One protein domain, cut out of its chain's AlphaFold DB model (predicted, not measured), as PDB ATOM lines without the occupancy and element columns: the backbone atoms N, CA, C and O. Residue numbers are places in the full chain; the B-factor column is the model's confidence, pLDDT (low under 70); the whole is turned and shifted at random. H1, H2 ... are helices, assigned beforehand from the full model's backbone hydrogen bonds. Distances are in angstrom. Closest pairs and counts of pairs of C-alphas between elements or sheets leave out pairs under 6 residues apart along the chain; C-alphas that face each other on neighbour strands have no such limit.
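This is residues 44 to 115 of the 263 residues of an uncharacterized protein of Peniophora sp. CONT (UniProt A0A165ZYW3). The longest helix, H4, makes a hairpin with H3 and is crossed by H2; short H1 packs on H3, and a long loop, residues 53 to 66, joins H1 to H2. The 72 printed residues, all helix in class, hold H1, H2, H3, H4 in that order and no named strand. The whole is compact, radius of gyration of the C-alphas 11.7 A, spanning 35 by 30 by 18 A.

H4, residues 99 to 114, touches H2, residues 67 to 76, at a steep tilt of 52 degrees, closest C-alphas Ala 107 and Lys 71, 4.6 A. H3, residues 78 to 91, touches H4 at 36 degrees, only just steep, opposite ways, closest C-alphas Leu 88 and Leu 101, 5.7 A. H1, residues 49 to 52, touches H3, closest C-alphas His 52 and Ala 80, 5.3 A. Every O i to N i+4 pair is within hydrogen-bond range in H2, H3 and H4; H1 is too short for one.

H4 measures 22.6 A, H3 19.9 A, H2 14.2 A, H1 5.5 A. C-alpha 49 is at (35.948, 34.063, 4.020), C-alpha 114 at (54.799, 36.473, -9.457).

The printed part has no cut. Residues 44 to 47, 57 to 65 and 113 to 115 are under pLDDT 70.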
ATOM      1  N   SER A  44      24.388  32.815  -4.538       46.50
ATOM      2  CA  SER A  44      25.123  31.723  -5.158       46.50
ATOM      3  C   SER A  44      26.460  31.617  -4.428       46.50
ATOM      4  O   SER A  44      27.366  32.401  -4.685       46.50
ATOM      5  N   VAL A  45      26.521  30.685  -3.474       53.12
ATOM      6  CA  VAL A  45      27.690  30.362  -2.639       53.12
ATOM      7  C   VAL A  45      28.165  31.555  -1.798       53.12
ATOM      8  O   VAL A  45      29.018  32.347  -2.194       53.12
ATOM      9  N   ILE A  46      27.617  31.687  -0.585       59.56
ATOM     10  CA  ILE A  46      28.225  32.552   0.433       59.56
ATOM     11  C   ILE A  46      29.518  31.861   0.869       59.56
ATOM     12  O   ILE A  46      29.497  30.988   1.731       59.56
ATOM     13  N   ILE A  47      30.641  32.242   0.261       68.19
ATOM     14  CA  ILE A  47      31.956  31.878   0.784       68.19
ATOM     15  C   ILE A  47      32.130  32.667   2.077       68.19
ATOM     16  O   ILE A  47      32.320  33.886   2.050       68.19
ATOM     17  N   ASP A  48      32.064  31.989   3.218       75.00
ATOM     18  CA  ASP A  48      32.429  32.617   4.479       75.00
ATOM     19  C   ASP A  48      33.956  32.698   4.579       75.00
ATOM     20  O   ASP A  48      34.635  31.832   5.132       75.00
ATOM     21  N   VAL A  49      34.510  33.766   4.003       77.19
ATOM     22  CA  VAL A  49      35.948  34.063   4.020       77.19
ATOM     23  C   VAL A  49      36.488  34.082   5.454       77.19
ATOM     24  O   VAL A  49      37.641  33.716   5.672       77.19
ATOM     25  N   ASN A  50      35.666  34.435   6.450       79.56
ATOM     26  CA  ASN A  50      36.100  34.483   7.844       79.56
ATOM     27  C   ASN A  50      36.388  33.092   8.428       79.56
ATOM     28  O   ASN A  50      37.196  33.000   9.351       79.56
ATOM     29  N   LEU A  51      35.809  32.014   7.876       81.88
ATOM     30  CA  LEU A  51      36.165  30.642   8.267       81.88
ATOM     31  C   LEU A  51      37.627  30.323   7.941       81.88
ATOM     32  O   LEU A  51      38.291  29.614   8.696       81.88
ATOM     33  N   HIS A  52      38.135  30.859   6.832       81.56
ATOM     34  CA  HIS A  52      39.498  30.609   6.363       81.56
ATOM     35  C   HIS A  52      40.483  31.696   6.819       81.56
ATOM     36  O   HIS A  52      41.668  31.415   6.981       81.56
ATOM     37  N   PHE A  53      40.002  32.917   7.074       84.38
ATOM     38  CA  PHE A  53      40.804  34.072   7.491       84.38
ATOM     39  C   PHE A  53      40.296  34.696   8.805       84.38
ATOM     40  O   PHE A  53      39.951  35.882   8.834       84.38
ATOM     41  N   PRO A  54      40.290  33.953   9.926       79.62
ATOM     42  CA  PRO A  54      39.731  34.445  11.189       79.62
ATOM     43  C   PRO A  54      40.468  35.682  11.727       79.62
ATOM     44  O   PRO A  54      39.887  36.505  12.430       79.62
ATOM     45  N   ALA A  55      41.747  35.847  11.372       78.94
ATOM     46  CA  ALA A  55      42.571  36.972  11.804       78.94
ATOM     47  C   ALA A  55      42.223  38.306  11.117       78.94
ATOM     48  O   ALA A  55      42.558  39.359  11.655       78.94
ATOM     49  N   LEU A  56      41.570  38.289   9.948       76.31
ATOM     50  CA  LEU A  56      41.338  39.506   9.162       76.31
ATOM     51  C   LEU A  56      40.099  40.299   9.599       76.31
ATOM     52  O   LEU A  56      39.951  41.431   9.148       76.31
ATOM     53  N   SER A  57      39.252  39.749  10.485       65.88
ATOM     54  CA  SER A  57      38.039  40.406  11.018       65.88
ATOM     55  C   SER A  57      37.302  41.223   9.948       65.88
ATOM     56  O   SER A  57      37.036  42.414  10.124       65.88
ATOM     57  N   LEU A  58      37.048  40.599   8.792       68.69
ATOM     58  CA  LEU A  58      36.410  41.276   7.669       68.69
ATOM     59  C   LEU A  58      34.954  41.582   8.049       68.69
ATOM     60  O   LEU A  58      34.320  40.744   8.699       68.69
ATOM     61  N   PRO A  59      34.403  42.752   7.664       60.28
ATOM     62  CA  PRO A  59      33.005  43.075   7.919       60.28
ATOM     63  C   PRO A  59      32.115  41.907   7.485       60.28
ATOM     64  O   PRO A  59      32.168  41.461   6.340       60.28
ATOM     65  N   SER A  60      31.359  41.356   8.432       51.19
ATOM     66  CA  SER A  60      30.556  40.155   8.234       51.19
ATOM     67  C   SER A  60      29.493  40.387   7.161       51.19
ATOM     68  O   SER A  60      28.620  41.237   7.327       51.19
ATOM     69  N   GLY A  61      29.555  39.581   6.101       48.78
ATOM     70  CA  GLY A  61      28.572  39.547   5.025       48.78
ATOM     71  C   GLY A  61      29.103  40.143   3.727       48.78
ATOM     72  O   GLY A  61      29.297  41.347   3.621       48.78
ATOM     73  N   LEU A  62      29.261  39.280   2.719       47.94
ATOM     74  CA  LEU A  62      29.426  39.674   1.320       47.94
ATOM     75  C   LEU A  62      30.551  40.690   1.090       47.94
ATOM     76  O   LEU A  62      30.325  41.792   0.588       47.94
ATOM     77  N   ALA A  63      31.799  40.290   1.336       50.62
ATOM     78  CA  ALA A  63      32.834  40.820   0.463       50.62
ATOM     79  C   ALA A  63      32.471  40.315  -0.937       50.62
ATOM     80  O   ALA A  63      32.638  39.136  -1.241       50.62
ATOM     81  N   ILE A  64      31.894  41.183  -1.768       56.47
ATOM     82  CA  ILE A  64      31.945  41.020  -3.217       56.47
ATOM     83  C   ILE A  64      33.440  40.963  -3.509       56.47
ATOM     84  O   ILE A  64      34.115  41.992  -3.548       56.47
ATOM     85  N   LEU A  65      33.983  39.749  -3.542       65.94
ATOM     86  CA  LEU A  65      35.403  39.522  -3.702       65.94
ATOM     87  C   LEU A  65      35.728  39.875  -5.144       65.94
ATOM     88  O   LEU A  65      35.601  39.062  -6.054       65.94
ATOM     89  N   ASN A  66      36.075  41.139  -5.354       78.56
ATOM     90  CA  ASN A  66      36.631  41.581  -6.613       78.56
ATOM     91  C   ASN A  66      38.016  40.924  -6.817       78.56
ATOM     92  O   ASN A  66      38.636  40.457  -5.849       78.56
ATOM     93  N   PRO A  67      38.523  40.885  -8.060       82.31
ATOM     94  CA  PRO A  67      39.811  40.262  -8.367       82.31
ATOM     95  C   PRO A  67      40.972  40.740  -7.485       82.31
ATOM     96  O   PRO A  67      41.798  39.932  -7.056       82.31
ATOM     97  N   ASP A  68      41.005  42.030  -7.146       84.19
ATOM     98  CA  ASP A  68      42.065  42.622  -6.323       84.19
ATOM     99  C   ASP A  68      42.032  42.137  -4.867       84.19
ATOM    100  O   ASP A  68      43.080  41.896  -4.258       84.19
ATOM    101  N   SER A  69      40.835  41.937  -4.313       85.75
ATOM    102  CA  SER A  69      40.651  41.405  -2.960       85.75
ATOM    103  C   SER A  69      41.102  39.951  -2.890       85.75
ATOM    104  O   SER A  69      41.884  39.600  -2.007       85.75
ATOM    105  N   CYS A  70      40.711  39.117  -3.862       88.31
ATOM    106  CA  CYS A  70      41.197  37.738  -3.951       88.31
ATOM    107  C   CYS A  70      42.721  37.686  -4.075       88.31
ATOM    108  O   CYS A  70      43.376  36.926  -3.369       88.31
ATOM    109  N   LYS A  71      43.317  38.529  -4.924       88.75
ATOM    110  CA  LYS A  71      44.774  38.570  -5.111       88.75
ATOM    111  C   LYS A  71      45.509  38.968  -3.829       88.75
ATOM    112  O   LYS A  71      46.543  38.378  -3.504       88.75
ATOM    113  N   SER A  72      44.959  39.932  -3.093       88.19
ATOM    114  CA  SER A  72      45.452  40.338  -1.773       88.19
ATOM    115  C   SER A  72      45.388  39.187  -0.764       88.19
ATOM    116  O   SER A  72      46.376  38.927  -0.080       88.19
ATOM    117  N   LEU A  73      44.274  38.447  -0.724       89.94
ATOM    118  CA  LEU A  73      44.085  37.293   0.166       89.94
ATOM    119  C   LEU A  73      45.023  36.123  -0.167       89.94
ATOM    120  O   LEU A  73      45.665  35.596   0.739       89.94
ATOM    121  N   VAL A  74      45.179  35.778  -1.452       91.06
ATOM    122  CA  VAL A  74      46.138  34.750  -1.911       91.06
ATOM    123  C   VAL A  74      47.565  35.123  -1.524       91.06
ATOM    124  O   VAL A  74      48.345  34.267  -1.114       91.06
ATOM    125  N   SER A  75      47.910  36.406  -1.619       88.62
ATOM    126  CA  SER A  75      49.239  36.891  -1.238       88.62
ATOM    127  C   SER A  75      49.455  36.897   0.279       88.62
ATOM    128  O   SER A  75      50.589  36.732   0.722       88.62
ATOM    129  N   TYR A  76      48.391  37.092   1.064       88.81
ATOM    130  CA  TYR A  76      48.428  37.094   2.526       88.81
ATOM    131  C   TYR A  76      48.538  35.679   3.107       88.81
ATOM    132  O   TYR A  76      49.464  35.399   3.866       88.81
ATOM    133  N   ASP A  77      47.618  34.785   2.734       90.56
ATOM    134  CA  ASP A  77      47.659  33.371   3.111       90.56
ATOM    135  C   ASP A  77      47.253  32.487   1.915       90.56
ATOM    136  O   ASP A  77      46.058  32.263   1.657       90.56
ATOM    137  N   PRO A  78      48.240  31.961   1.168       90.69
ATOM    138  CA  PRO A  78      47.973  31.116   0.013       90.69
ATOM    139  C   PRO A  78      47.362  29.769   0.407       90.69
ATOM    140  O   PRO A  78      46.626  29.192  -0.387       90.69
ATOM    141  N   VAL A  79      47.611  29.271   1.623       92.00
ATOM    142  CA  VAL A  79      47.062  27.991   2.092       92.00
ATOM    143  C   VAL A  79      45.573  28.120   2.385       92.00
ATOM    144  O   VAL A  79      44.780  27.326   1.882       92.00
ATOM    145  N   ALA A  80      45.178  29.141   3.147       92.06
ATOM    146  CA  ALA A  80      43.768  29.423   3.407       92.06
ATOM    147  C   ALA A  80      42.997  29.669   2.098       92.06
ATOM    148  O   ALA A  80      41.939  29.080   1.868       92.06
ATOM    149  N   SER A  81      43.590  30.456   1.197       92.38
ATOM    150  CA  SER A  81      43.060  30.705  -0.147       92.38
ATOM    151  C   SER A  81      42.897  29.431  -0.975       92.38
ATOM    152  O   SER A  81      41.930  29.293  -1.721       92.38
ATOM    153  N   PHE A  82      43.838  28.492  -0.856       94.12
ATOM    154  CA  PHE A  82      43.822  27.250  -1.623       94.12
ATOM    155  C   PHE A  82      42.662  26.353  -1.198       94.12
ATOM    156  O   PHE A  82      42.030  25.729  -2.046       94.12
ATOM    157  N   HIS A  83      42.331  26.339   0.096       93.31
ATOM    158  CA  HIS A  83      41.140  25.650   0.582       93.31
ATOM    159  C   HIS A  83      39.860  26.227  -0.027       93.31
ATOM    160  O   HIS A  83      39.098  25.461  -0.609       93.31
ATOM    161  N   ILE A  84      39.683  27.555  -0.003       91.50
ATOM    162  CA  ILE A  84      38.523  28.211  -0.636       91.50
ATOM    163  C   ILE A  84      38.431  27.842  -2.116       91.50
ATOM    164  O   ILE A  84      37.375  27.456  -2.608       91.50
ATOM    165  N   TRP A  85      39.545  27.956  -2.837       92.56
ATOM    166  CA  TRP A  85      39.575  27.698  -4.270       92.56
ATOM    167  C   TRP A  85      39.233  26.248  -4.618       92.56
ATOM    168  O   TRP A  85      38.488  25.995  -5.567       92.56
ATOM    169  N   ARG A  86      39.717  25.294  -3.818       93.12
ATOM    170  CA  ARG A  86      39.374  23.878  -3.955       93.12
ATOM    171  C   ARG A  86      37.898  23.611  -3.687       93.12
ATOM    172  O   ARG A  86      37.283  22.855  -4.436       93.12
ATOM    173  N   ASP A  87      37.340  24.218  -2.648       90.81
ATOM    174  CA  ASP A  87      35.937  24.024  -2.282       90.81
ATOM    175  C   ASP A  87      35.015  24.603  -3.373       90.81
ATOM    176  O   ASP A  87      34.102  23.916  -3.831       90.81
ATOM    177  N   LEU A  88      35.353  25.775  -3.923       89.44
ATOM    178  CA  LEU A  88      34.660  26.350  -5.082       89.44
ATOM    179  C   LEU A  88      34.677  25.438  -6.311       89.44
ATOM    180  O   LEU A  88      33.653  25.270  -6.966       89.44
ATOM    181  N   TYR A  89      35.822  24.830  -6.628       90.56
ATOM    182  CA  TYR A  89      35.922  23.914  -7.767       90.56
ATOM    183  C   TYR A  89      35.052  22.664  -7.600       90.56
ATOM    184  O   TYR A  89      34.504  22.163  -8.583       90.56
ATOM    185  N   ARG A  90      34.917  22.159  -6.371       90.50
ATOM    186  CA  ARG A  90      34.106  20.972  -6.057       90.50
ATOM    187  C   ARG A  90      32.609  21.255  -6.058       90.50
ATOM    188  O   ARG A  90      31.826  20.367  -6.373       90.50
ATOM    189  N   GLU A  91      32.219  22.485  -5.743       87.31
ATOM    190  CA  GLU A  91      30.838  22.964  -5.861       87.31
ATOM    191  C   GLU A  91      30.495  23.462  -7.276       87.31
ATOM    192  O   GLU A  91      29.334  23.775  -7.576       87.31
ATOM    193  N   HIS A  92      31.491  23.557  -8.163       86.62
ATOM    194  CA  HIS A  92      31.306  24.034  -9.522       86.62
ATOM    195  C   HIS A  92      30.455  23.068 -10.342       86.62
ATOM    196  O   HIS A  92      30.740  21.874 -10.434       86.62
ATOM    197  N   THR A  93      29.441  23.623 -11.003       83.31
ATOM    198  CA  THR A  93      28.613  22.874 -11.946       83.31
ATOM    199  C   THR A  93      29.172  23.135 -13.322       83.31
ATOM    200  O   THR A  93      29.298  24.297 -13.699       83.31
ATOM    201  N   SER A  94      29.464  22.079 -14.061       80.50
ATOM    202  CA  SER A  94      30.077  22.213 -15.370       80.50
ATOM    203  C   SER A  94      29.205  23.025 -16.317       80.50
ATOM    204  O   SER A  94      27.975  23.068 -16.182       80.50
ATOM    205  N   CYS A  95      29.855  23.697 -17.256       76.88
ATOM    206  CA  CYS A  95      29.230  24.617 -18.200       76.88
ATOM    207  C   CYS A  95      28.606  25.882 -17.563       76.88
ATOM    208  O   CYS A  95      27.947  26.656 -18.267       76.88
ATOM    209  N   ALA A  96      28.803  26.131 -16.264       81.25
ATOM    210  CA  ALA A  96      28.258  27.303 -15.588       81.25
ATOM    211  C   ALA A  96      29.193  28.521 -15.618       81.25
ATOM    212  O   ALA A  96      30.412  28.405 -15.519       81.25
ATOM    213  N   VAL A  97      28.605  29.718 -15.638       74.81
ATOM    214  CA  VAL A  97      29.290  30.951 -15.242       74.81
ATOM    215  C   VAL A  97      29.397  30.974 -13.720       74.81
ATOM    216  O   VAL A  97      28.395  31.117 -13.018       74.81
ATOM    217  N   ASP A  98      30.618  30.827 -13.213       80.94
ATOM    218  CA  ASP A  98      30.931  30.820 -11.784       80.94
ATOM    219  C   ASP A  98      31.964  31.914 -11.489       80.94
ATOM    220  O   ASP A  98      33.179  31.697 -11.500       80.94
ATOM    221  N   TYR A  99      31.469  33.145 -11.320       80.00
ATOM    222  CA  TYR A  99      32.320  34.319 -11.115       80.00
ATOM    223  C   TYR A  99      33.248  34.189  -9.898       80.00
ATOM    224  O   TYR A  99      34.420  34.554 -10.037       80.00
ATOM    225  N   PRO A 100      32.811  33.664  -8.731       84.94
ATOM    226  CA  PRO A 100      33.720  33.426  -7.613       84.94
ATOM    227  C   PRO A 100      34.865  32.482  -7.987       84.94
ATOM    228  O   PRO A 100      36.031  32.829  -7.786       84.94
ATOM    229  N   LEU A 101      34.556  31.333  -8.594       87.75
ATOM    230  CA  LEU A 101      35.568  30.371  -9.021       87.75
ATOM    231  C   LEU A 101      36.562  30.979 -10.015       87.75
ATOM    232  O   LEU A 101      37.780  30.842  -9.853       87.75
ATOM    233  N   TRP A 102      36.055  31.675 -11.032       87.00
ATOM    234  CA  TRP A 102      36.882  32.352 -12.026       87.00
ATOM    235  C   TRP A 102      37.820  33.378 -11.375       87.00
ATOM    236  O   TRP A 102      39.023  33.373 -11.647       87.00
ATOM    237  N   THR A 103      37.294  34.197 -10.461       87.19
ATOM    238  CA  THR A 103      38.045  35.250  -9.762       87.19
ATOM    239  C   THR A 103      39.163  34.674  -8.894       87.19
ATOM    240  O   THR A 103      40.300  35.147  -8.948       87.19
ATOM    241  N   TRP A 104      38.876  33.622  -8.123       90.25
ATOM    242  CA  TRP A 104      39.889  32.938  -7.314       90.25
ATOM    243  C   TRP A 104      40.947  32.254  -8.182       90.25
ATOM    244  O   TRP A 104      42.138  32.365  -7.893       90.25
ATOM    245  N   THR A 105      40.542  31.625  -9.288       91.19
ATOM    246  CA  THR A 105      41.480  31.008 -10.236       91.19
ATOM    247  C   THR A 105      42.437  32.056 -10.815       91.19
ATOM    248  O   THR A 105      43.649  31.857 -10.810       91.19
ATOM    249  N   GLN A 106      41.920  33.213 -11.240       89.19
ATOM    250  CA  GLN A 106      42.724  34.340 -11.734       89.19
ATOM    251  C   GLN A 106      43.697  34.891 -10.683       89.19
ATOM    252  O   GLN A 106      44.856  35.191 -10.990       89.19
ATOM    253  N   ALA A 107      43.255  34.988  -9.425       89.62
ATOM    254  CA  ALA A 107      44.112  35.402  -8.321       89.62
ATOM    255  C   ALA A 107      45.284  34.426  -8.110       89.62
ATOM    256  O   ALA A 107      46.421  34.873  -7.938       89.62
ATOM    257  N   PHE A 108      45.037  33.115  -8.207       89.50
ATOM    258  CA  PHE A 108      46.082  32.090  -8.146       89.50
ATOM    259  C   PHE A 108      47.042  32.139  -9.336       89.50
ATOM    260  O   PHE A 108      48.251  32.151  -9.118       89.50
ATOM    261  N   VAL A 109      46.548  32.253 -10.575       87.25
ATOM    262  CA  VAL A 109      47.395  32.410 -11.779       87.25
ATOM    263  C   VAL A 109      48.333  33.611 -11.634       87.25
ATOM    264  O   VAL A 109      49.547  33.508 -11.839       87.25
ATOM    265  N   SER A 110      47.776  34.749 -11.212       85.12
ATOM    266  CA  SER A 110      48.545  35.963 -10.939       85.12
ATOM    267  C   SER A 110      49.600  35.748  -9.857       85.12
ATOM    268  O   SER A 110      50.706  36.278  -9.969       85.12
ATOM    269  N   ASN A 111      49.261  35.013  -8.795       82.81
ATOM    270  CA  ASN A 111      50.181  34.767  -7.697       82.81
ATOM    271  C   ASN A 111      51.306  33.822  -8.122       82.81
ATOM    272  O   ASN A 111      52.453  34.198  -7.943       82.81
ATOM    273  N   PHE A 112      51.016  32.691  -8.777       78.81
ATOM    274  CA  PHE A 112      52.031  31.736  -9.243       78.81
ATOM    275  C   PHE A 112      53.031  32.360 -10.216       78.81
ATOM    276  O   PHE A 112      54.228  32.124 -10.113       78.81
ATOM    277  N   THR A 113      52.570  33.238 -11.105       69.19
ATOM    278  CA  THR A 113      53.466  33.925 -12.050       69.19
ATOM    279  C   THR A 113      54.441  34.883 -11.348       69.19
ATOM    280  O   THR A 113      55.535  35.138 -11.847       69.19
ATOM    281  N   ILE A 114      54.057  35.430 -10.189       68.50
ATOM    282  CA  ILE A 114      54.799  36.473  -9.457       68.50
ATOM    283  C   ILE A 114      55.338  35.934  -8.119       68.50
ATOM    284  O   ILE A 114      55.906  36.688  -7.331       68.50
ATOM    285  N   MET A 115      55.161  34.644  -7.826       66.69
ATOM    286  CA  MET A 115      55.315  34.106  -6.479       66.69
ATOM    287  C   MET A 115      56.763  34.246  -6.014       66.69
ATOM    288  O   MET A 115      57.653  33.537  -6.472       66.69
TER     289      MET A 115